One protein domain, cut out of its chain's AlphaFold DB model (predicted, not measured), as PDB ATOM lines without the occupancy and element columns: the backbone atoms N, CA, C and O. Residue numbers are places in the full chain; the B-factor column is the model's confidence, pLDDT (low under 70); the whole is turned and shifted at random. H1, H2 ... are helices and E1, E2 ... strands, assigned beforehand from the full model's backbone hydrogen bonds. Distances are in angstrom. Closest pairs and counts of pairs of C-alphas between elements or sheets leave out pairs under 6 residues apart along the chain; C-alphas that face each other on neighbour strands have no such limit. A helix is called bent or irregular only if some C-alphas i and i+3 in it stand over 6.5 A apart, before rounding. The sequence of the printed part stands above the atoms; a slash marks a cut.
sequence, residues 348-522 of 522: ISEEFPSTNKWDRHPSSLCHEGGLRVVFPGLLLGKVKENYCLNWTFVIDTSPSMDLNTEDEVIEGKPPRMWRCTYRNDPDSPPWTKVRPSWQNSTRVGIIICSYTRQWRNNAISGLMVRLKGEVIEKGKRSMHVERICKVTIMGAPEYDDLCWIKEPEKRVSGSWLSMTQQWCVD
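Overview. This is residues 348 to 522 of the 522 residues of an uncharacterized protein of Hyaloscypha hepaticicola (UniProt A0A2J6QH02). A closed barrel of seven strands is ringed by E3, E6, E7, E8, E5, E4 and E9; its long bent hairpin, E7 and E8, extends past the ring, where E10 and then E2 are added beside E8. The short helix H1 lies outside the barrel, E1 lies well out from it, and two long loops, residues 397 to 416 and 492 to 507, reach away from the hairpin's tip. The printed part has 175 residues, with named elements in the order E1 E2 E3 E4 E5 H1 E6 E7 E8 E9 E10, holding under half of them; the sheet is mixed and the class mostly strand. The whole is compact, with a radius of gyration of the C-alphas of 16.2 A and spans of 47 by 40 by 28 A.

Arrangement. In the ring, E3, residues 377 to 380, is antiparallel to E6, residues 444 to 448, with N 378 and O 446 2.8 A apart. E6, E7, residues 460 to 473, and E8, residues 476 to 491, form a meander, each strand the antiparallel neighbour of the one before; N 447 and O 463 are 2.8 A apart, as are N 460 and O 489. E7 bends by 90 degrees at residue 468 and E8 by 105 degrees at residue 485. E8 is antiparallel to E5, residues 417 to 422, with N 421 and O 488 2.8 A apart. E5 and E4, residues 392 to 396, form a hairpin, with N 395 and O 418 2.8 A apart. E9, residues 508 to 513, is parallel to E4, with N 510 and O 396 2.8 A apart, and antiparallel to E3, with N 513 and O 377 2.8 A apart. On the same side of E8 as E5 lies E10, residues 518 to 521, parallel to E8, with N 479 and O 518 2.9 A apart. E2, residues 371 to 374, is antiparallel to E10, with N 371 and O 521 2.8 A apart. H1, residues 431 to 434, is on the barrel at a height of 8.6 A over the sheet, over none of its strands; the closest C-alphas of H1 and E8 are those of Val 434 and Ile 484, 6.3 A apart. H1 is too short for an O i to N i+4 pair; its one O i to N i+3 pair is within hydrogen-bond range. E1, residues 357 to 359, pairs with no named strand, but residues 348 to 349 pair antiparallel with its residues 357 to 358.

Along the chain. E1 begins at C-alpha 357, (154.250, 124.598, 216.096). E7 measures 29.3 A and E8 29.4 A from first to last C-alpha; E5 measures 16.7 A. E10 ends at C-alpha 521, (169.505, 141.567, 207.057).

Size, cuts and confidence. The two C-alphas farthest apart, those of Lys 474 and Asp 497, are 49.4 A apart. The printed part has no cut. The links E1 to E2, E3 to E4, E4 to E5, E6 to E7 and E8 to E9 are long. The model's pLDDT is under 70 at residues 386, 388, 399 to 408 and 492 to 506.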
ATOM      1  N   ILE A 348     154.838 129.955 216.613       85.62
ATOM      2  CA  ILE A 348     154.541 130.077 215.182       85.62
ATOM      3  C   ILE A 348     154.303 128.704 214.569       85.62
ATOM      4  O   ILE A 348     154.885 127.706 214.978       85.62
ATOM      5  N   SER A 349     153.423 128.634 213.576       82.44
ATOM      6  CA  SER A 349     153.118 127.373 212.893       82.44
ATOM      7  C   SER A 349     154.019 127.196 211.668       82.44
ATOM      8  O   SER A 349     154.076 128.105 210.846       82.44
ATOM      9  N   GLU A 350     154.640 126.028 211.497       77.12
ATOM     10  CA  GLU A 350     155.728 125.753 210.535       77.12
ATOM     11  C   GLU A 350     155.414 126.194 209.091       77.12
ATOM     12  O   GLU A 350     155.997 127.152 208.588       77.12
ATOM     13  N   GLU A 351     154.439 125.556 208.445       79.06
ATOM     14  CA  GLU A 351     153.873 125.952 207.149       79.06
ATOM     15  C   GLU A 351     152.625 125.109 206.868       79.06
ATOM     16  O   GLU A 351     152.593 123.951 207.258       79.06
ATOM     17  N   PHE A 352     151.590 125.635 206.209       75.31
ATOM     18  CA  PHE A 352     150.482 124.790 205.742       75.31
ATOM     19  C   PHE A 352     150.979 123.782 204.678       75.31
ATOM     20  O   PHE A 352     151.738 124.191 203.802       75.31
ATOM     21  N   PRO A 353     150.551 122.500 204.688       75.56
ATOM     22  CA  PRO A 353     149.481 121.895 205.494       75.56
ATOM     23  C   PRO A 353     149.905 121.393 206.883       75.56
ATOM     24  O   PRO A 353     149.080 120.835 207.601       75.56
ATOM     25  N   SER A 354     151.163 121.579 207.288       78.19
ATOM     26  CA  SER A 354     151.632 121.178 208.616       78.19
ATOM     27  C   SER A 354     150.934 121.965 209.733       78.19
ATOM     28  O   SER A 354     150.771 123.194 209.684       78.19
ATOM     29  N   THR A 355     150.557 121.229 210.777       76.38
ATOM     30  CA  THR A 355     150.032 121.745 212.048       76.38
ATOM     31  C   THR A 355     151.120 121.885 213.115       76.38
ATOM     32  O   THR A 355     150.815 122.264 214.244       76.38
ATOM     33  N   ASN A 356     152.381 121.580 212.782       84.56
ATOM     34  CA  ASN A 356     153.500 121.709 213.710       84.56
ATOM     35  C   ASN A 356     153.675 123.160 214.160       84.56
ATOM     36  O   ASN A 356     153.563 124.102 213.368       84.56
ATOM     37  N   LYS A 357     154.006 123.318 215.438       84.88
ATOM     38  CA  LYS A 357     154.250 124.598 216.096       84.88
ATOM     39  C   LYS A 357     155.691 124.660 216.599       84.88
ATOM     40  O   LYS A 357     156.239 123.644 217.012       84.88
ATOM     41  N   TRP A 358     156.273 125.852 216.572       84.88
ATOM     42  CA  TRP A 358     157.656 126.114 216.954       84.88
ATOM     43  C   TRP A 358     157.751 127.407 217.757       84.88
ATOM     44  O   TRP A 358     157.012 128.359 217.498       84.88
ATOM     45  N   ASP A 359     158.697 127.459 218.689       84.25
ATOM     46  CA  ASP A 359     158.985 128.672 219.450       84.25
ATOM     47  C   ASP A 359     159.642 129.720 218.544       84.25
ATOM     48  O   ASP A 359     160.712 129.503 217.962       84.25
ATOM     49  N   ARG A 360     159.022 130.894 218.434       86.88
ATOM     50  CA  ARG A 360     159.604 132.048 217.749       86.88
ATOM     51  C   ARG A 360     160.720 132.610 218.614       86.88
ATOM     52  O   ARG A 360     160.465 133.212 219.647       86.88
ATOM     53  N   HIS A 361     161.964 132.497 218.179       84.19
ATOM     54  CA  HIS A 361     163.069 133.137 218.889       84.19
ATOM     55  C   HIS A 361     163.168 134.641 218.570       84.19
ATOM     56  O   HIS A 361     162.883 135.032 217.433       84.19
ATOM     57  N   PRO A 362     163.626 135.476 219.526       88.19
ATOM     58  CA  PRO A 362     164.045 136.838 219.214       88.19
ATOM     59  C   PRO A 362     165.204 136.842 218.216       88.19
ATOM     60  O   PRO A 362     165.875 135.826 217.991       88.19
ATOM     61  N   SER A 363     165.457 138.006 217.636       91.62
ATOM     62  CA  SER A 363     166.511 138.175 216.642       91.62
ATOM     63  C   SER A 363     167.892 138.168 217.285       91.62
ATOM     64  O   SER A 363     168.075 138.557 218.441       91.62
ATOM     65  N   SER A 364     168.880 137.739 216.507       91.62
ATOM     66  CA  SER A 364     170.284 137.679 216.921       91.62
ATOM     67  C   SER A 364     171.193 138.220 215.829       91.62
ATOM     68  O   SER A 364     170.870 138.094 214.650       91.62
ATOM     69  N   LEU A 365     172.355 138.731 216.197       92.25
ATOM     70  CA  LEU A 365     173.353 139.227 215.268       92.25
ATOM     71  C   LEU A 365     174.053 138.073 214.524       92.25
ATOM     72  O   LEU A 365     174.334 137.001 215.074       92.25
ATOM     73  N   CYS A 366     174.312 138.288 213.238       89.69
ATOM     74  CA  CYS A 366     175.212 137.502 212.399       89.69
ATOM     75  C   CYS A 366     176.673 137.890 212.710       89.69
ATOM     76  O   CYS A 366     176.921 138.905 213.364       89.69
ATOM     77  N   HIS A 367     177.655 137.111 212.239       77.69
ATOM     78  CA  HIS A 367     179.079 137.344 212.554       77.69
ATOM     79  C   HIS A 367     179.570 138.761 212.184       77.69
ATOM     80  O   HIS A 367     180.422 139.316 212.870       77.69
ATOM     81  N   GLU A 368     179.005 139.366 211.135       77.94
ATOM     82  CA  GLU A 368     179.355 140.716 210.663       77.94
ATOM     83  C   GLU A 368     178.380 141.818 211.127       77.94
ATOM     84  O   GLU A 368     178.443 142.939 210.635       77.94
ATOM     85  N   GLY A 369     177.478 141.528 212.074       81.19
ATOM     86  CA  GLY A 369     176.534 142.502 212.649       81.19
ATOM     87  C   GLY A 369     175.112 142.469 212.078       81.19
ATOM     88  O   GLY A 369     174.210 143.018 212.710       81.19
ATOM     89  N   GLY A 370     174.887 141.797 210.939       90.19
ATOM     90  CA  GLY A 370     173.557 141.657 210.317       90.19
ATOM     91  C   GLY A 370     172.508 141.106 211.283       90.19
ATOM     92  O   GLY A 370     172.835 140.299 212.149       90.19
ATOM     93  N   LEU A 371     171.235 141.484 211.151       93.31
ATOM     94  CA  LEU A 371     170.176 140.944 212.006       93.31
ATOM     95  C   LEU A 371     169.585 139.675 211.412       93.31
ATOM     96  O   LEU A 371     168.984 139.688 210.335       93.31
ATOM     97  N   ARG A 372     169.686 138.580 212.160       93.00
ATOM     98  CA  ARG A 372     169.005 137.331 211.844       93.00
ATOM     99  C   ARG A 372     167.558 137.396 212.311       93.00
ATOM    100  O   ARG A 372     167.298 137.342 213.512       93.00
ATOM    101  N   VAL A 373     166.639 137.436 211.357       91.75
ATOM    102  CA  VAL A 373     165.191 137.396 211.589       91.75
ATOM    103  C   VAL A 373     164.576 136.160 210.946       91.75
ATOM    104  O   VAL A 373     165.094 135.608 209.972       91.75
ATOM    105  N   VAL A 374     163.452 135.722 211.498       90.31
ATOM    106  CA  VAL A 374     162.645 134.624 210.963       90.31
ATOM    107  C   VAL A 374     161.346 135.238 210.482       90.31
ATOM    108  O   VAL A 374     160.653 135.838 211.289       90.31
ATOM    109  N   PHE A 375     161.037 135.141 209.197       90.75
ATOM    110  CA  PHE A 375     159.797 135.650 208.610       90.75
ATOM    111  C   PHE A 375     159.500 134.859 207.330       90.75
ATOM    112  O   PHE A 375     160.441 134.394 206.682       90.75
ATOM    113  N   PRO A 376     158.230 134.720 206.927       91.19
ATOM    114  CA  PRO A 376     157.911 134.233 205.593       91.19
ATOM    115  C   PRO A 376     158.335 135.246 204.527       91.19
ATOM    116  O   PRO A 376     158.605 136.419 204.809       91.19
ATOM    117  N   GLY A 377     158.372 134.815 203.272       92.31
ATOM    118  CA  GLY A 377     158.691 135.719 202.180       92.31
ATOM    119  C   GLY A 377     158.368 135.183 200.797       92.31
ATOM    120  O   GLY A 377     157.804 134.107 200.623       92.31
ATOM    121  N   LEU A 378     158.743 135.969 199.796       91.56
ATOM    122  CA  LEU A 378     158.598 135.657 198.380       91.56
ATOM    123  C   LEU A 378     159.945 135.868 197.700       91.56
ATOM    124  O   LEU A 378     160.580 136.902 197.892       91.56
ATOM    125  N   LEU A 379     160.368 134.927 196.871       90.62
ATOM    126  CA  LEU A 379     161.457 135.139 195.926       90.62
ATOM    127  C   LEU A 379     160.850 135.568 194.592       90.62
ATOM    128  O   LEU A 379     159.956 134.895 194.078       90.62
ATOM    129  N   LEU A 380     161.315 136.682 194.028       88.69
ATOM    130  CA  LEU A 380     160.846 137.124 192.721       88.69
ATOM    131  C   LEU A 380     161.535 136.315 191.620       88.69
ATOM    132  O   LEU A 380     162.745 136.108 191.621       88.69
ATOM    133  N   GLY A 381     160.748 135.858 190.660       85.00
ATOM    134  CA  GLY A 381     161.214 135.259 189.418       85.00
ATOM    135  C   GLY A 381     161.470 136.312 188.338       85.00
ATOM    136  O   GLY A 381     161.375 137.517 188.572       85.00
ATOM    137  N   LYS A 382     161.826 135.855 187.133       79.56
ATOM    138  CA  LYS A 382     162.273 136.746 186.053       79.56
ATOM    139  C   LYS A 382     161.145 137.645 185.547       79.56
ATOM    140  O   LYS A 382     160.118 137.165 185.076       79.56
ATOM    141  N   VAL A 383     161.392 138.953 185.552       78.19
ATOM    142  CA  VAL A 383     160.575 139.933 184.820       78.19
ATOM    143  C   VAL A 383     160.919 139.853 183.326       78.19
ATOM    144  O   VAL A 383     162.088 139.711 182.969       78.19
ATOM    145  N   LYS A 384     159.919 139.937 182.439       74.69
ATOM    146  CA  LYS A 384     160.119 139.943 180.975       74.69
ATOM    147  C   LYS A 384     160.926 141.178 180.532       74.69
ATOM    148  O   LYS A 384     160.677 142.275 181.019       74.69
ATOM    149  N   GLU A 385     161.833 141.010 179.565       70.19
ATOM    150  CA  GLU A 385     162.835 142.014 179.137       70.19
ATOM    151  C   GLU A 385     162.248 143.392 178.767       70.19
ATOM    152  O   GLU A 385     162.854 144.421 179.058       70.19
ATOM    153  N   ASN A 386     161.022 143.422 178.239       69.31
ATOM    154  CA  ASN A 386     160.345 144.646 177.792       69.31
ATOM    155  C   ASN A 386     159.378 145.260 178.822       69.31
ATOM    156  O   ASN A 386     158.692 146.232 178.508       69.31
ATOM    157  N   TYR A 387     159.287 144.709 180.037       72.12
ATOM    158  CA  TYR A 387     158.341 145.167 181.056       72.12
ATOM    159  C   TYR A 387     159.044 145.903 182.197       72.12
ATOM    160  O   TYR A 387     160.004 145.418 182.793       72.12
ATOM    161  N   CYS A 388     158.520 147.080 182.535       67.62
ATOM    162  CA  CYS A 388     158.896 147.828 183.730       67.62
ATOM    163  C   CYS A 388     157.776 147.727 184.763       67.62
ATOM    164  O   CYS A 388     156.625 148.030 184.454       67.62
ATOM    165  N   LEU A 389     158.114 147.353 185.998       76.62
ATOM    166  CA  LEU A 389     157.136 147.321 187.081       76.62
ATOM    167  C   LEU A 389     156.773 148.739 187.537       76.62
ATOM    168  O   LEU A 389     157.635 149.609 187.729       76.62
ATOM    169  N   ASN A 390     155.473 148.945 187.729       79.94
ATOM    170  CA  ASN A 390     154.921 150.137 188.358       79.94
ATOM    171  C   ASN A 390     155.065 150.052 189.882       79.94
ATOM    172  O   ASN A 390     155.377 149.004 190.439       79.94
ATOM    173  N   TRP A 391     154.770 151.159 190.559       84.94
ATOM    174  CA  TRP A 391     154.769 151.275 192.024       84.94
ATOM    175  C   TRP A 391     153.857 150.257 192.724       84.94
ATOM    176  O   TRP A 391     154.019 149.992 193.912       84.94
ATOM    177  N   THR A 392     152.892 149.702 191.991       85.81
ATOM    178  CA  THR A 392     152.108 148.532 192.380       85.81
ATOM    179  C   THR A 392     152.299 147.444 191.332       85.81
ATOM    180  O   THR A 392     152.184 147.717 190.136       85.81
ATOM    181  N   PHE A 393     152.571 146.222 191.781       83.06
ATOM    182  CA  PHE A 393     152.746 145.052 190.929       83.06
ATOM    183  C   PHE A 393     152.234 143.786 191.619       83.06
ATOM    184  O   PHE A 393     151.859 143.802 192.794       83.06
ATOM    185  N   VAL A 394     152.185 142.699 190.855       84.62
ATOM    186  CA  VAL A 394     151.541 141.450 191.254       84.62
ATOM    187  C   VAL A 394     152.514 140.299 191.097       84.62
ATOM    188  O   VAL A 394     153.195 140.206 190.074       84.62
ATOM    189  N   ILE A 395     152.549 139.430 192.100       86.88
ATOM    190  CA  ILE A 395     153.368 138.224 192.119       86.88
ATOM    191  C   ILE A 395     152.442 137.012 192.046       86.88
ATOM    192  O   ILE A 395     151.503 136.912 192.836       86.88
ATOM    193  N   ASP A 396     152.712 136.116 191.100       84.50
ATOM    194  CA  ASP A 396     152.029 134.830 190.936       84.50
ATOM    195  C   ASP A 396     152.987 133.712 191.357       84.50
ATOM    196  O   ASP A 396     154.057 133.556 190.763       84.50
ATOM    197  N   THR A 397     152.634 132.966 192.405       85.69
ATOM    198  CA  THR A 397     153.453 131.854 192.915       85.69
ATOM    199  C   THR A 397     153.126 130.501 192.275       85.69
ATOM    200  O   THR A 397     153.694 129.484 192.675       85.69
ATOM    201  N   SER A 398     152.230 130.457 191.279       72.69
ATOM    202  CA  SER A 398     151.856 129.216 190.597       72.69
ATOM    203  C   SER A 398     152.913 128.741 189.591       72.69
ATOM    204  O   SER A 398     153.431 129.540 188.807       72.69
ATOM    205  N   PRO A 399     153.168 127.422 189.519       56.25
ATOM    206  CA  PRO A 399     153.941 126.820 188.437       56.25
ATOM    207  C   PRO A 399     153.155 126.706 187.112       56.25
ATOM    208  O   PRO A 399     153.774 126.535 186.064       56.25
ATOM    209  N   SER A 400     151.815 126.800 187.136       51.38
ATOM    210  CA  SER A 400     150.927 126.712 185.963       51.38
ATOM    211  C   SER A 400     150.304 128.072 185.616       51.38
ATOM    212  O   SER A 400     149.785 128.776 186.486       51.38
ATOM    213  N   MET A 401     150.315 128.409 184.323       49.72
ATOM    214  CA  MET A 401     149.630 129.567 183.730       49.72
ATOM    215  C   MET A 401     148.109 129.373 183.607       49.72
ATOM    216  O   MET A 401     147.453 130.232 183.022       49.72
ATOM    217  N   ASP A 402     147.527 128.288 184.130       53.38
ATOM    218  CA  ASP A 402     146.076 128.104 184.101       53.38
ATOM    219  C   ASP A 402     145.388 129.201 184.923       53.38
ATOM    220  O   ASP A 402     145.562 129.335 186.141       53.38
ATOM    221  N   LEU A 403     144.641 130.030 184.194       53.25
ATOM    222  CA  LEU A 403     143.928 131.206 184.691       53.25
ATOM    223  C   LEU A 403     142.551 130.858 185.279       53.25
ATOM    224  O   LEU A 403     141.917 131.735 185.853       53.25
ATOM    225  N   ASN A 404     142.106 129.605 185.130       53.84
ATOM    226  CA  ASN A 404     140.752 129.150 185.471       53.84
ATOM    227  C   ASN A 404     140.695 128.242 186.711       53.84
ATOM    228  O   ASN A 404     139.633 127.714 187.027       53.84
ATOM    229  N   THR A 405     141.819 128.000 187.386       56.06
ATOM    230  CA  THR A 405     141.830 127.232 188.634       56.06
ATOM    231  C   THR A 405     141.429 128.149 189.781       56.06
ATOM    232  O   THR A 405     142.224 128.998 190.184       56.06
ATOM    233  N   GLU A 406     140.206 127.982 190.286       58.47
ATOM    234  CA  GLU A 406     139.777 128.584 191.552       58.47
ATOM    235  C   GLU A 406     140.669 128.043 192.681       58.47
ATOM    236  O   GLU A 406     140.848 126.829 192.820       58.47
ATOM    237  N   ASP A 407     141.299 128.935 193.446       64.38
ATOM    238  CA  ASP A 407     142.175 128.568 194.556       64.38
ATOM    239  C   ASP A 407     141.367 128.587 195.852       64.38
ATOM    240  O   ASP A 407     141.177 129.644 196.466       64.38
ATOM    241  N   GLU A 408     140.918 127.402 196.282       66.56
ATOM    242  CA  GLU A 408     140.139 127.229 197.509       66.56
ATOM    243  C   GLU A 408     140.721 128.045 198.673       66.56
ATOM    244  O   GLU A 408     141.906 127.952 199.033       66.56
ATOM    245  N   VAL A 409     139.861 128.871 199.271       70.62
ATOM    246  CA  VAL A 409     140.221 129.759 200.375       70.62
ATOM    247  C   VAL A 409     140.356 128.940 201.654       70.62
ATOM    248  O   VAL A 409     139.410 128.789 202.420       70.62
ATOM    249  N   ILE A 410     141.555 128.416 201.890       74.75
ATOM    250  CA  ILE A 410     141.878 127.668 203.107       74.75
ATOM    251  C   ILE A 410     142.628 128.589 204.069       74.75
ATOM    252  O   ILE A 410     143.682 129.138 203.733       74.75
ATOM    253  N   GLU A 411     142.097 128.752 205.282       72.69
ATOM    254  CA  GLU A 411     142.775 129.499 206.339       72.69
ATOM    255  C   GLU A 411     144.153 128.885 206.616       72.69
ATOM    256  O   GLU A 411     144.314 127.672 206.749       72.69
ATOM    257  N   GLY A 412     145.189 129.719 206.667       74.25
ATOM    258  CA  GLY A 412     146.549 129.241 206.877       74.25
ATOM    259  C   GLY A 412     147.353 128.965 205.605       74.25
ATOM    260  O   GLY A 412     148.582 129.063 205.658       74.25
ATOM    261  N   LYS A 413     146.693 128.666 204.476       83.25
ATOM    262  CA  LYS A 413     147.352 128.446 203.182       83.25
ATOM    263  C   LYS A 413     147.801 129.793 202.592       83.25
ATOM    264  O   LYS A 413     146.986 130.718 202.508       83.25
ATOM    265  N   PRO A 414     149.078 129.948 202.193       83.69
ATOM    266  CA  PRO A 414     149.529 131.176 201.550       83.69
ATOM    267  C   PRO A 414     148.773 131.384 200.225       83.69
ATOM    268  O   PRO A 414     148.592 130.420 199.478       83.69
ATOM    269  N   PRO A 415     148.311 132.608 199.916       83.06
ATOM    270  CA  PRO A 415     147.645 132.886 198.651       83.06
ATOM    271  C   PRO A 415     148.586 132.675 197.461       83.06
ATOM    272  O   PRO A 415     149.796 132.897 197.548       83.06
ATOM    273  N   ARG A 416     148.011 132.295 196.317       82.12
ATOM    274  CA  ARG A 416     148.727 132.239 195.035       82.12
ATOM    275  C   ARG A 416     149.151 133.626 194.541       82.12
ATOM    276  O   ARG A 416     150.254 133.809 194.029       82.12
ATOM    277  N   MET A 417     148.254 134.600 194.680       84.50
ATOM    278  CA  MET A 417     148.410 135.940 194.124       84.50
ATOM    279  C   MET A 417     148.687 136.964 195.221       84.50
ATOM    280  O   MET A 417     147.917 137.105 196.176       84.50
ATOM    281  N   TRP A 418     149.754 137.736 195.039       87.81
ATOM    282  CA  TRP A 418     150.171 138.778 195.973       87.81
ATOM    283  C   TRP A 418     150.220 140.121 195.272       87.81
ATOM    284  O   TRP A 418     150.851 140.261 194.226       87.81
ATOM    285  N   ARG A 419     149.592 141.130 195.866       87.19
ATOM    286  CA  ARG A 419     149.743 142.522 195.451       87.19
ATOM    287  C   ARG A 419     150.801 143.178 196.324       87.19
ATOM    288  O   ARG A 419     150.681 143.181 197.547       87.19
ATOM    289  N   CYS A 420     151.801 143.776 195.690       89.00
ATOM    290  CA  CYS A 420     152.849 144.532 196.364       89.00
ATOM    291  C   CYS A 420     152.809 145.991 195.919       89.00
ATOM    292  O   CYS A 420     152.742 146.286 194.724       89.00
ATOM    293  N   THR A 421     152.886 146.901 196.885       89.19
ATOM    294  CA  THR A 421     152.902 148.347 196.658       89.19
ATOM    295  C   THR A 421     154.088 148.966 197.387       89.19
ATOM    296  O   THR A 421     154.264 148.773 198.590       89.19
ATOM    297  N   TYR A 422     154.914 149.715 196.662       87.94
ATOM    298  CA  TYR A 422     156.048 150.439 197.228       87.94
ATOM    299  C   TYR A 422     155.572 151.570 198.152       87.94
ATOM    300  O   TYR A 422     154.748 152.394 197.747       87.94
ATOM    301  N   ARG A 423     156.100 151.627 199.384       83.00
ATOM    302  CA  ARG A 423     155.893 152.774 200.280       83.00
ATOM    303  C   ARG A 423     156.909 153.846 199.897       83.00
ATOM    304  O   ARG A 423     158.109 153.608 199.983       83.00
ATOM    305  N   ASN A 424     156.429 155.019 199.485       80.75
ATOM    306  CA  ASN A 424     157.273 156.180 199.199       80.75
ATOM    307  C   ASN A 424     157.826 156.809 200.486       80.75
ATOM    308  O   ASN A 424     157.461 157.925 200.839       80.75
ATOM    309  N   ASP A 425     158.649 156.054 201.208       79.25
ATOM    310  CA  ASP A 425     159.323 156.507 202.420       79.25
ATOM    311  C   ASP A 425     160.469 157.463 202.017       79.25
ATOM    312  O   ASP A 425     161.283 157.077 201.167       79.25
ATOM    313  N   PRO A 426     160.535 158.696 202.562       79.31
ATOM    314  CA  PRO A 426     161.593 159.664 202.260       79.31
ATOM    315  C   PRO A 426     163.012 159.122 202.463       79.31
ATOM    316  O   PRO A 426     163.927 159.532 201.749       79.31
ATOM    317  N   ASP A 427     163.182 158.182 203.398       75.44
ATOM    318  CA  ASP A 427     164.475 157.572 203.712       75.44
ATOM    319  C   ASP A 427     164.804 156.371 202.806       75.44
ATOM    320  O   ASP A 427     165.919 155.842 202.838       75.44
ATOM    321  N   SER A 428     163.855 155.918 201.979       77.75
ATOM    322  CA  SER A 428     164.074 154.828 201.022       77.75
ATOM    323  C   SER A 428     164.589 155.347 199.670       77.75
ATOM    324  O   SER A 428     164.207 156.430 199.220       77.75
ATOM    325  N   PRO A 429     165.434 154.579 198.951       79.69
ATOM    326  CA  PRO A 429     165.879 154.975 197.622       79.69
ATOM    327  C   PRO A 429     164.689 155.052 196.653       79.69
ATOM    328  O   PRO A 429     163.787 154.223 196.735       79.69
ATOM    329  N   PRO A 430     164.688 155.978 195.679       84.81
ATOM    330  CA  PRO A 430     163.548 156.179 194.787       84.81
ATOM    331  C   PRO A 430     163.169 154.894 194.041       84.81
ATOM    332  O   PRO A 430     164.056 154.145 193.620       84.81
ATOM    333  N   TRP A 431     161.864 154.691 193.793       86.06
ATOM    334  CA  TRP A 431     161.313 153.505 193.109       86.06
ATOM    335  C   TRP A 431     162.117 153.097 191.864       86.06
ATOM    336  O   TRP A 431     162.392 151.923 191.639       86.06
ATOM    337  N   THR A 432     162.575 154.069 191.074       84.31
ATOM    338  CA  THR A 432     163.358 153.843 189.850       84.31
ATOM    339  C   THR A 432     164.678 153.099 190.066       84.31
ATOM    340  O   THR A 432     165.122 152.411 189.149       84.31
ATOM    341  N   LYS A 433     165.289 153.213 191.252       82.06
ATOM    342  CA  LYS A 433     166.533 152.522 191.628       82.06
ATOM    343  C   LYS A 433     166.294 151.153 192.262       82.06
ATOM    344  O   LYS A 433     167.188 150.314 192.221       82.06
ATOM    345  N   VAL A 434     165.123 150.944 192.861       79.69
ATOM    346  CA  VAL A 434     164.817 149.744 193.657       79.69
ATOM    347  C   VAL A 434     163.911 148.752 192.942       79.69
ATOM    348  O   VAL A 434     163.896 147.578 193.303       79.69
ATOM    349  N   ARG A 435     163.158 149.209 191.935       83.62
ATOM    350  CA  ARG A 435     162.221 148.369 191.193       83.62
ATOM    351  C   ARG A 435     162.932 147.156 190.580       83.62
ATOM    352  O   ARG A 435     164.017 147.317 190.009       83.62
ATOM    353  N   PRO A 436     162.321 145.962 190.631       81.19
ATOM    354  CA  PRO A 436     162.852 144.802 189.930       81.19
ATOM    355  C   PRO A 436     162.952 145.058 188.421       81.19
ATOM    356  O   PRO A 436     162.067 145.673 187.818       81.19
ATOM    357  N   SER A 437     164.020 144.555 187.807       79.94
ATOM    358  CA  SER A 437     164.216 144.516 186.359       79.94
ATOM    359  C   SER A 437     164.508 143.089 185.898       79.94
ATOM    360  O   SER A 437     164.790 142.189 186.696       79.94
ATOM    361  N   TRP A 438     164.467 142.856 184.590       75.19
ATOM    362  CA  TRP A 438     164.744 141.534 184.029       75.19
ATOM    363  C   TRP A 438     166.152 141.006 184.382       75.19
ATOM    364  O   TRP A 438     166.332 139.797 184.498       75.19
ATOM    365  N   GLN A 439     167.129 141.889 184.630       76.94
ATOM    366  CA  GLN A 439     168.517 141.516 184.952       76.94
ATOM    367  C   GLN A 439     168.725 141.104 186.412       76.94
ATOM    368  O   GLN A 439     169.622 140.315 186.705       76.94
ATOM    369  N   ASN A 440     167.943 141.658 187.342       76.56
ATOM    370  CA  ASN A 440     168.176 141.487 188.778       76.56
ATOM    371  C   ASN A 440     166.994 140.877 189.541       76.56
ATOM    372  O   ASN A 440     167.153 140.579 190.718       76.56
ATOM    373  N   SER A 441     165.842 140.666 188.901       72.50
ATOM    374  CA  SER A 441     164.613 140.194 189.556       72.50
ATOM    375  C   SER A 441     164.783 138.879 190.319       72.50
ATOM    376  O   SER A 441     164.322 138.793 191.448       72.50
ATOM    377  N   THR A 442     165.557 137.918 189.807       74.25
ATOM    378  CA  THR A 442     165.870 136.656 190.519       74.25
ATOM    379  C   THR A 442     166.762 136.828 191.747       74.25
ATOM    380  O   THR A 442     167.006 135.878 192.483       74.25
ATOM    381  N   ARG A 443     167.301 138.029 191.951       85.38
ATOM    382  CA  ARG A 443     168.067 138.427 193.133       85.38
ATOM    383  C   ARG A 443     167.252 139.353 194.029       85.38
ATOM    384  O   ARG A 443     167.838 139.986 194.898       85.38
ATOM    385  N   VAL A 444     165.947 139.482 193.810       88.50
ATOM    386  CA  VAL A 444     165.059 140.280 194.652       88.50
ATOM    387  C   VAL A 444     164.119 139.343 195.397       88.50
ATOM    388  O   VAL A 444     163.532 138.432 194.821       88.50
ATOM    389  N   GLY A 445     163.987 139.578 196.693       91.00
ATOM    390  CA  GLY A 445     163.012 138.923 197.546       91.00
ATOM    391  C   GLY A 445     162.114 139.944 198.226       91.00
ATOM    392  O   GLY A 445     162.382 141.148 198.223       91.00
ATOM    393  N   ILE A 446     161.050 139.447 198.832       92.12
ATOM    394  CA  ILE A 446     160.168 140.206 199.699       92.12
ATOM    395  C   ILE A 446     160.072 139.467 201.025       92.12
ATOM    396  O   ILE A 446     159.607 138.333 201.061       92.12
ATOM    397  N   ILE A 447     160.499 140.110 202.105       93.25
ATOM    398  CA  ILE A 447     160.270 139.624 203.466       93.25
ATOM    399  C   ILE A 447     158.877 140.084 203.876       93.25
ATOM    400  O   ILE A 447     158.597 141.284 203.857       93.25
ATOM    401  N   ILE A 448     158.004 139.149 204.231       91.62
ATOM    402  CA  ILE A 448     156.672 139.441 204.757       91.62
ATOM    403  C   ILE A 448     156.814 139.510 206.274       91.62
ATOM    404  O   ILE A 448     156.921 138.488 206.942       91.62
ATOM    405  N   CYS A 449     156.846 140.714 206.838       89.19
ATOM    406  CA  CYS A 449     157.178 140.930 208.247       89.19
ATOM    407  C   CYS A 449     155.973 140.696 209.177       89.19
ATOM    408  O   CYS A 449     155.628 141.541 210.003       89.19
ATOM    409  N   SER A 450     155.324 139.543 209.025       86.06
ATOM    410  CA  SER A 450     154.237 139.058 209.869       86.06
ATOM    411  C   SER A 450     154.348 137.548 210.058       86.06
ATOM    412  O   SER A 450     154.720 136.825 209.137       86.06
ATOM    413  N   TYR A 451     153.984 137.074 211.249       83.69
ATOM    414  CA  TYR A 451     153.812 135.646 211.541       83.69
ATOM    415  C   TYR A 451     152.349 135.196 211.458       83.69
ATOM    416  O   TYR A 451     152.053 134.005 211.571       83.69
ATOM    417  N   THR A 452     151.406 136.133 211.309       78.06
ATOM    418  CA  THR A 452     149.978 135.809 211.271       78.06
ATOM    419  C   THR A 452     149.644 135.155 209.943       78.06
ATOM    420  O   THR A 452     149.946 135.727 208.899       78.06
ATOM    421  N   ARG A 453     148.911 134.038 209.949       78.00
ATOM    422  CA  ARG A 453     148.458 133.420 208.694       78.00
ATOM    423  C   ARG A 453     147.230 134.093 208.050       78.00
ATOM    424  O   ARG A 453     146.648 133.558 207.108       78.00
ATOM    425  N   GLN A 454     146.846 135.277 208.530       78.19
ATOM    426  CA  GLN A 454     145.758 136.098 207.989       78.19
ATOM    427  C   GLN A 454     146.237 136.916 206.777       78.19
ATOM    428  O   GLN A 454     146.275 138.145 206.804       78.19
ATOM    429  N   TRP A 455     146.664 136.220 205.723       78.88
ATOM    430  CA  TRP A 455     147.292 136.822 204.539       78.88
ATOM    431  C   TRP A 455     146.302 137.522 203.607       78.88
ATOM    432  O   TRP A 455     146.656 138.470 202.904       78.88
ATOM    433  N   ARG A 456     145.070 137.008 203.557       76.19
ATOM    434  CA  ARG A 456     144.003 137.522 202.698       76.19
ATOM    435  C   ARG A 456     143.305 138.673 203.421       76.19
ATOM    436  O   ARG A 456     143.053 138.585 204.618       76.19
ATOM    437  N   ASN A 457     143.001 139.741 202.688       70.44
ATOM    438  CA  ASN A 457     142.274 140.932 203.158       70.44
ATOM    439  C   ASN A 457     143.002 141.844 204.164       70.44
ATOM    440  O   ASN A 457     142.490 142.921 204.458       70.44
ATOM    441  N   ASN A 458     144.210 141.490 204.612       77.38
ATOM    442  CA  ASN A 458     145.032 142.346 205.466       77.38
ATOM    443  C   ASN A 458     146.230 142.910 204.697       77.38
ATOM    444  O   ASN A 458     146.977 142.181 204.044       77.38
ATOM    445  N   ALA A 459     146.427 144.223 204.801       80.88
ATOM    446  CA  ALA A 459     147.653 144.875 204.365       80.88
ATOM    447  C   ALA A 459     148.758 144.627 205.392       80.88
ATOM    448  O   ALA A 459     148.656 145.034 206.546       80.88
ATOM    449  N   ILE A 460     149.815 143.953 204.955       86.69
ATOM    450  CA  ILE A 460     150.932 143.527 205.789       86.69
ATOM    451  C   ILE A 460     152.178 144.313 205.388       86.69
ATOM    452  O   ILE A 460     152.440 144.551 204.205       86.69
ATOM    453  N   SER A 461     152.963 144.724 206.379       88.19
ATOM    454  CA  SER A 461     154.264 145.345 206.149       88.19
ATOM    455  C   SER A 461     155.270 144.320 205.638       88.19
ATOM    456  O   SER A 461     155.358 143.200 206.138       88.19
ATOM    457  N   GLY A 462     156.086 144.722 204.674       89.69
ATOM    458  CA  GLY A 462     157.207 143.911 204.238       89.69
ATOM    459  C   GLY A 462     158.368 144.732 203.722       89.69
ATOM    460  O   GLY A 462     158.318 145.963 203.645       89.69
ATOM    461  N   LEU A 463     159.429 144.023 203.366       90.69
ATOM    462  CA  LEU A 463     160.672 144.602 202.882       90.69
ATOM    463  C   LEU A 463     161.017 144.000 201.536       90.69
ATOM    464  O   LEU A 463     161.201 142.790 201.438       90.69
ATOM    465  N   MET A 464     161.152 144.839 200.514       90.62
ATOM    466  CA  MET A 464     161.767 144.412 199.265       90.62
ATOM    467  C   MET A 464     163.285 144.471 199.438       90.62
ATOM    468  O   MET A 464     163.853 145.502 199.814       90.62
ATOM    469  N   VAL A 465     163.936 143.339 199.201       90.19
ATOM    470  CA  VAL A 465     165.346 143.116 199.525       90.19
ATOM    471  C   VAL A 465     166.093 142.544 198.332       90.19
ATOM    472  O   VAL A 465     165.521 141.827 197.516       90.19
ATOM    473  N   ARG A 466     167.391 142.830 198.240       90.06
ATOM    474  CA  ARG A 466     168.288 142.174 197.287       90.06
ATOM    475  C   ARG A 466     169.038 141.053 197.976       90.06
ATOM    476  O   ARG A 466     169.679 141.263 198.996       90.06
ATOM    477  N   LEU A 467     169.018 139.884 197.367       90.19
ATOM    478  CA  LEU A 467     169.718 138.699 197.825       90.19
ATOM    479  C   LEU A 467     171.177 138.745 197.354       90.19
ATOM    480  O   LEU A 467     171.472 138.908 196.159       90.19
ATOM    481  N   LYS A 468     172.098 138.600 198.306       87.56
ATOM    482  CA  LYS A 468     173.533 138.432 198.044       87.56
ATOM    483  C   LYS A 468     173.894 136.961 197.855       87.56
ATOM    484  O   LYS A 468     174.735 136.653 197.017       87.56
ATOM    485  N   GLY A 469     173.207 136.077 198.570       85.62
ATOM    486  CA  GLY A 469     173.393 134.635 198.513       85.62
ATOM    487  C   GLY A 469     172.859 133.976 199.777       85.62
ATOM    488  O   GLY A 469     172.096 134.579 200.531       85.62
ATOM    489  N   GLU A 470     173.284 132.747 200.020       85.81
ATOM    490  CA  GLU A 470     173.006 132.037 201.262       85.81
ATOM    491  C   GLU A 470     174.281 131.895 202.077       85.81
ATOM    492  O   GLU A 470     175.361 131.666 201.535       85.81
ATOM    493  N   VAL A 471     174.139 132.013 203.390       82.00
ATOM    494  CA  VAL A 471     175.238 131.913 204.341       82.00
ATOM    495  C   VAL A 471     174.868 130.871 205.387       82.00
ATOM    496  O   VAL A 471     173.738 130.843 205.881       82.00
ATOM    497  N   ILE A 472     175.825 130.006 205.717       84.31
ATOM    498  CA  ILE A 472     175.704 129.035 206.804       84.31
ATOM    499  C   ILE A 472     176.618 129.496 207.935       84.31
ATOM    500  O   ILE A 472     177.837 129.453 207.815       84.31
ATOM    501  N   GLU A 473     176.021 129.909 209.047       78.62
ATOM    502  CA  GLU A 473     176.738 130.347 210.245       78.62
ATOM    503  C   GLU A 473     176.284 129.525 211.444       78.62
ATOM    504  O   GLU A 473     175.087 129.400 211.698       78.62
ATOM    505  N   LYS A 474     177.234 128.969 212.209       75.69
ATOM    506  CA  LYS A 474     176.943 128.171 213.418       75.69
ATOM    507  C   LYS A 474     175.887 127.070 213.165       75.69
ATOM    508  O   LYS A 474     175.015 126.835 213.997       75.69
ATOM    509  N   GLY A 475     175.934 126.441 211.987       77.19
ATOM    510  CA  GLY A 475     174.988 125.399 211.561       77.19
ATOM    511  C   GLY A 475     173.609 125.900 211.110       77.19
ATOM    512  O   GLY A 475     172.757 125.086 210.767       77.19
ATOM    513  N   LYS A 476     173.368 127.217 211.081       77.62
ATOM    514  CA  LYS A 476     172.113 127.824 210.623       77.62
ATOM    515  C   LYS A 476     172.273 128.410 209.224       77.62
ATOM    516  O   LYS A 476     173.102 129.293 209.012       77.62
ATOM    517  N   ARG A 477     171.455 127.940 208.281       86.31
ATOM    518  CA  ARG A 477     171.364 128.485 206.920       86.31
ATOM    519  C   ARG A 477     170.433 129.694 206.918       86.31
ATOM    520  O   ARG A 477     169.295 129.600 207.366       86.31
ATOM    521  N   SER A 478     170.909 130.817 206.400       88.31
ATOM    522  CA  SER A 478     170.133 132.048 206.228       88.31
ATOM    523  C   SER A 478     170.376 132.650 204.853       88.31
ATOM    524  O   SER A 478     171.492 132.591 204.339       88.31
ATOM    525  N   MET A 479     169.353 133.276 204.281       90.00
ATOM    526  CA  MET A 479     169.531 134.106 203.093       90.00
ATOM    527  C   MET A 479     170.095 135.451 203.513       90.00
ATOM    528  O   MET A 479     169.533 136.135 204.368       90.00
ATOM    529  N   HIS A 480     171.220 135.810 202.915       90.62
ATOM    530  CA  HIS A 480     171.877 137.078 203.159       90.62
ATOM    531  C   HIS A 480     171.286 138.135 202.249       90.62
ATOM    532  O   HIS A 480     171.261 137.979 201.019       90.62
ATOM    533  N   VAL A 481     170.764 139.191 202.862       89.81
ATOM    534  CA  VAL A 481     169.994 140.197 202.151       89.81
ATOM    535  C   VAL A 481     170.490 141.590 202.459       89.81
ATOM    536  O   VAL A 481     170.773 141.958 203.593       89.81
ATOM    537  N   GLU A 482     170.531 142.389 201.409       83.31
ATOM    538  CA  GLU A 482     170.681 143.822 201.496       83.31
ATOM    539  C   GLU A 482     169.292 144.440 201.425       83.31
ATOM    540  O   GLU A 482     168.519 144.181 200.494       83.31
ATOM    541  N   ARG A 483     168.948 145.242 202.425       76.81
ATOM    542  CA  ARG A 483     167.648 145.900 202.478       76.81
ATOM    543  C   ARG A 483     167.552 146.976 201.399       76.81
ATOM    544  O   ARG A 483     168.464 147.786 201.262       76.81
ATOM    545  N   ILE A 484     166.447 147.005 200.647       78.50
ATOM    546  CA  ILE A 484     166.302 147.947 199.533       78.50
ATOM    547  C   ILE A 484     165.098 148.893 199.673       78.50
ATOM    548  O   ILE A 484     165.230 150.028 199.233       78.50
ATOM    549  N   CYS A 485     163.972 148.514 200.295       87.00
ATOM    550  CA  CYS A 485     162.899 149.461 200.685       87.00
ATOM    551  C   CYS A 485     161.728 148.794 201.429       87.00
ATOM    552  O   CYS A 485     161.591 147.569 201.425       87.00
ATOM    553  N   LYS A 486     160.845 149.612 202.024       88.50
ATOM    554  CA  LYS A 486     159.575 149.172 202.622       88.50
ATOM    555  C   LYS A 486     158.480 149.009 201.560       88.50
ATOM    556  O   LYS A 486     158.313 149.846 200.673       88.50
ATOM    557  N   VAL A 487     157.683 147.955 201.690       89.62
ATOM    558  CA  VAL A 487     156.525 147.672 200.833       89.62
ATOM    559  C   VAL A 487     155.302 147.320 201.675       89.62
ATOM    560  O   VAL A 487     155.412 146.862 202.811       89.62
ATOM    561  N   THR A 488     154.120 147.544 201.112       90.00
ATOM    562  CA  THR A 488     152.855 146.996 201.613       90.00
ATOM    563  C   THR A 488     152.470 145.807 200.749       90.00
ATOM    564  O   THR A 488     152.555 145.881 199.522       90.00
ATOM    565  N   ILE A 489     152.079 144.708 201.384       88.94
ATOM    566  CA  ILE A 489     151.790 143.433 200.733       88.94
ATOM    567  C   ILE A 489     150.385 143.004 201.128       88.94
ATOM    568  O   ILE A 489     150.012 143.100 202.293       88.94
ATOM    569  N   MET A 490     149.611 142.520 200.168       86.50
ATOM    570  CA  MET A 490     148.282 141.968 200.404       86.50
ATOM    571  C   MET A 490     148.125 140.673 199.621       86.50
ATOM    572  O   MET A 490     148.441 140.632 198.429       86.50
ATOM    573  N   GLY A 491     147.594 139.633 200.263       79.38
ATOM    574  CA  GLY A 491     147.027 138.502 199.540       79.38
ATOM    575  C   GLY A 491     145.787 138.969 198.787       79.38
ATOM    576  O   GLY A 491     144.875 139.520 199.407       79.38
ATOM    577  N   ALA A 492     145.761 138.807 197.465       67.44
ATOM    578  CA  ALA A 492     144.631 139.264 196.664       67.44
ATOM    579  C   ALA A 492     143.387 138.391 196.952       67.44
ATOM    580  O   ALA A 492     143.489 137.168 196.828       67.44
ATOM    581  N   PRO A 493     142.231 138.967 197.341       56.97
ATOM    582  CA  PRO A 493     140.966 138.243 197.306       56.97
ATOM    583  C   PRO A 493     140.557 137.982 195.851       56.97
ATOM    584  O   PRO A 493     140.858 138.776 194.962       56.97
ATOM    585  N   GLU A 494     139.879 136.864 195.612       56.81
ATOM    586  CA  GLU A 494     139.518 136.396 194.268       56.81
ATOM    587  C   GLU A 494     138.441 137.219 193.545       56.81
ATOM    588  O   GLU A 494     138.166 136.907 192.393       56.81
ATOM    589  N   TYR A 495     137.857 138.275 194.127       47.97
ATOM    590  CA  TYR A 495     136.692 138.923 193.510       47.97
ATOM    591  C   TYR A 495     136.745 140.449 193.349       47.97
ATOM    592  O   TYR A 495     137.066 141.201 194.269       47.97
ATOM    593  N   ASP A 496     136.342 140.797 192.121       43.38
ATOM    594  CA  ASP A 496     135.730 141.998 191.554       43.38
ATOM    595  C   ASP A 496     136.564 143.282 191.348       43.38
ATOM    596  O   ASP A 496     137.093 143.908 192.259       43.38
ATOM    597  N   ASP A 497     136.631 143.668 190.065       50.78
ATOM    598  CA  ASP A 497     137.161 144.909 189.470       50.78
ATOM    599  C   ASP A 497     138.674 145.076 189.239       50.78
ATOM    600  O   ASP A 497     139.242 146.163 189.372       50.78
ATOM    601  N   LEU A 498     139.361 144.028 188.769       53.91
ATOM    602  CA  LEU A 498     140.818 144.069 188.596       53.91
ATOM    603  C   LEU A 498     141.247 143.914 187.129       53.91
ATOM    604  O   LEU A 498     141.649 142.842 186.677       53.91
ATOM    605  N   CYS A 499     141.255 145.024 186.382       50.34
ATOM    606  CA  CYS A 499     141.846 145.119 185.035       50.34
ATOM    607  C   CYS A 499     143.300 144.597 184.962       50.34
ATOM    608  O   CYS A 499     143.760 144.212 183.896       50.34
ATOM    609  N   TRP A 500     144.007 144.534 186.094       54.41
ATOM    610  CA  TRP A 500     145.380 144.036 186.220       54.41
ATOM    611  C   TRP A 500     145.493 142.515 186.425       54.41
ATOM    612  O   TRP A 500     146.548 141.947 186.148       54.41
ATOM    613  N   ILE A 501     144.431 141.825 186.864       53.06
ATOM    614  CA  ILE A 501     144.370 140.352 186.808       53.06
ATOM    615  C   ILE A 501     144.248 139.900 185.342       53.06
ATOM    616  O   ILE A 501     144.762 138.842 184.984       53.06
ATOM    617  N   LYS A 502     143.645 140.728 184.480       52.94
ATOM    618  CA  LYS A 502     143.371 140.426 183.065       52.94
ATOM    619  C   LYS A 502     144.589 140.505 182.130       52.94
ATOM    620  O   LYS A 502     144.448 140.143 180.969       52.94
ATOM    621  N   GLU A 503     145.765 140.920 182.613       65.00
ATOM    622  CA  GLU A 503     147.005 141.038 181.818       65.00
ATOM    623  C   GLU A 503     148.120 140.135 182.403       65.00
ATOM    624  O   GLU A 503     149.024 140.620 183.097       65.00
ATOM    625  N   PRO A 504     148.068 138.803 182.181       63.66
ATOM    626  CA  PRO A 504     149.025 137.826 182.723       63.66
ATOM    627  C   PRO A 504     150.488 138.174 182.433       63.66
ATOM    628  O   PRO A 504     151.380 137.909 183.235       63.66
ATOM    629  N   GLU A 505     150.747 138.810 181.294       60.75
ATOM    630  CA  GLU A 505     152.063 139.262 180.864       60.75
ATOM    631  C   GLU A 505     152.687 140.356 181.736       60.75
ATOM    632  O   GLU A 505     153.903 140.539 181.654       60.75
ATOM    633  N   LYS A 506     151.900 141.033 182.583       66.00
ATOM    634  CA  LYS A 506     152.371 142.047 183.540       66.00
ATOM    635  C   LYS A 506     152.615 141.494 184.952       66.00
ATOM    636  O   LYS A 506     153.005 142.255 185.839       66.00
ATOM    637  N   ARG A 507     152.409 140.189 185.172       78.00
ATOM    638  CA  ARG A 507     152.669 139.510 186.454       78.00
ATOM    639  C   ARG A 507     154.138 139.116 186.582       78.00
ATOM    640  O   ARG A 507     154.799 138.761 185.606       78.00
ATOM    641  N   VAL A 508     154.636 139.138 187.812       82.44
ATOM    642  CA  VAL A 508     155.958 138.623 188.174       82.44
ATOM    643  C   VAL A 508     155.765 137.202 188.685       82.44
ATOM    644  O   VAL A 508     155.029 136.994 189.642       82.44
ATOM    645  N   SER A 509     156.400 136.204 188.071       83.88
ATOM    646  CA  SER A 509     156.460 134.869 188.686       83.88
ATOM    647  C   SER A 509     157.168 134.975 190.035       83.88
ATOM    648  O   SER A 509     158.123 135.739 190.128       83.88
ATOM    649  N   GLY A 510     156.790 134.207 191.046       85.62
ATOM    650  CA  GLY A 510     157.522 134.140 192.308       85.62
ATOM    651  C   GLY A 510     157.500 132.747 192.914       85.62
ATOM    652  O   GLY A 510     156.770 131.875 192.461       85.62
ATOM    653  N   SER A 511     158.298 132.534 193.954       88.31
ATOM    654  CA  SER A 511     158.217 131.330 194.778       88.31
ATOM    655  C   SER A 511     158.036 131.705 196.239       88.31
ATOM    656  O   SER A 511     158.713 132.598 196.752       88.31
ATOM    657  N   TRP A 512     157.105 131.023 196.897       88.44
ATOM    658  CA  TRP A 512     156.843 131.194 198.318       88.44
ATOM    659  C   TRP A 512     158.002 130.656 199.165       88.44
ATOM    660  O   TRP A 512     158.617 129.645 198.826       88.44
ATOM    661  N   LEU A 513     158.296 131.355 200.260       88.25
ATOM    662  CA  LEU A 513     159.285 130.985 201.263       88.25
ATOM    663  C   LEU A 513     158.592 130.943 202.625       88.25
ATOM    664  O   LEU A 513     157.982 131.922 203.059       88.25
ATOM    665  N   SER A 514     158.688 129.797 203.287       84.50
ATOM    666  CA  SER A 514     157.941 129.497 204.504       84.50
ATOM    667  C   SER A 514     158.456 130.232 205.742       84.50
ATOM    668  O   SER A 514     159.516 130.861 205.736       84.50
ATOM    669  N   MET A 515     157.706 130.138 206.845       82.75
ATOM    670  CA  MET A 515     158.043 130.809 208.107       82.75
ATOM    671  C   MET A 515     159.256 130.210 208.831       82.75
ATOM    672  O   MET A 515     159.704 130.790 209.812       82.75
ATOM    673  N   THR A 516     159.816 129.090 208.369       81.88
ATOM    674  CA  THR A 516     161.061 128.528 208.923       81.88
ATOM    675  C   THR A 516     162.315 129.163 208.321       81.88
ATOM    676  O   THR A 516     163.425 128.962 208.825       81.88
ATOM    677  N   GLN A 517     162.152 129.960 207.264       85.06
ATOM    678  CA  GLN A 517     163.253 130.605 206.579       85.06
ATOM    679  C   GLN A 517     163.883 131.712 207.434       85.06
ATOM    680  O   GLN A 517     163.214 132.594 207.975       85.06
ATOM    681  N   GLN A 518     165.215 131.690 207.507       88.81
ATOM    682  CA  GLN A 518     166.001 132.719 208.181       88.81
ATOM    683  C   GLN A 518     166.556 133.722 207.174       88.81
ATOM    684  O   GLN A 518     167.066 133.346 206.112       88.81
ATOM    685  N   TRP A 519     166.528 134.990 207.556       90.88
ATOM    686  CA  TRP A 519     167.052 136.115 206.792       90.88
ATOM    687  C   TRP A 519     168.127 136.792 207.631       90.88
ATOM    688  O   TRP A 519     167.872 137.094 208.792       90.88
ATOM    689  N   CYS A 520     169.314 137.013 207.075       91.69
ATOM    690  CA  CYS A 520     170.327 137.872 207.685       91.69
ATOM    691  C   CYS A 520     170.282 139.214 206.951       91.69
ATOM    692  O   CYS A 520     170.674 139.288 205.783       91.69
ATOM    693  N   VAL A 521     169.709 140.224 207.606       89.31
ATOM    694  CA  VAL A 521     169.505 141.567 207.057       89.31
ATOM    695  C   VAL A 521     170.709 142.424 207.412       89.31
ATOM    696  O   VAL A 521     170.966 142.640 208.593       89.31
ATOM    697  N   ASP A 522     171.432 142.889 206.397       84.88
ATOM    698  CA  ASP A 522     172.586 143.784 206.562       84.88
ATOM    699  C   ASP A 522     172.223 145.217 206.928       84.88
ATOM    700  O   ASP A 522     171.183 145.728 206.446       84.88
TER     701      ASP A 522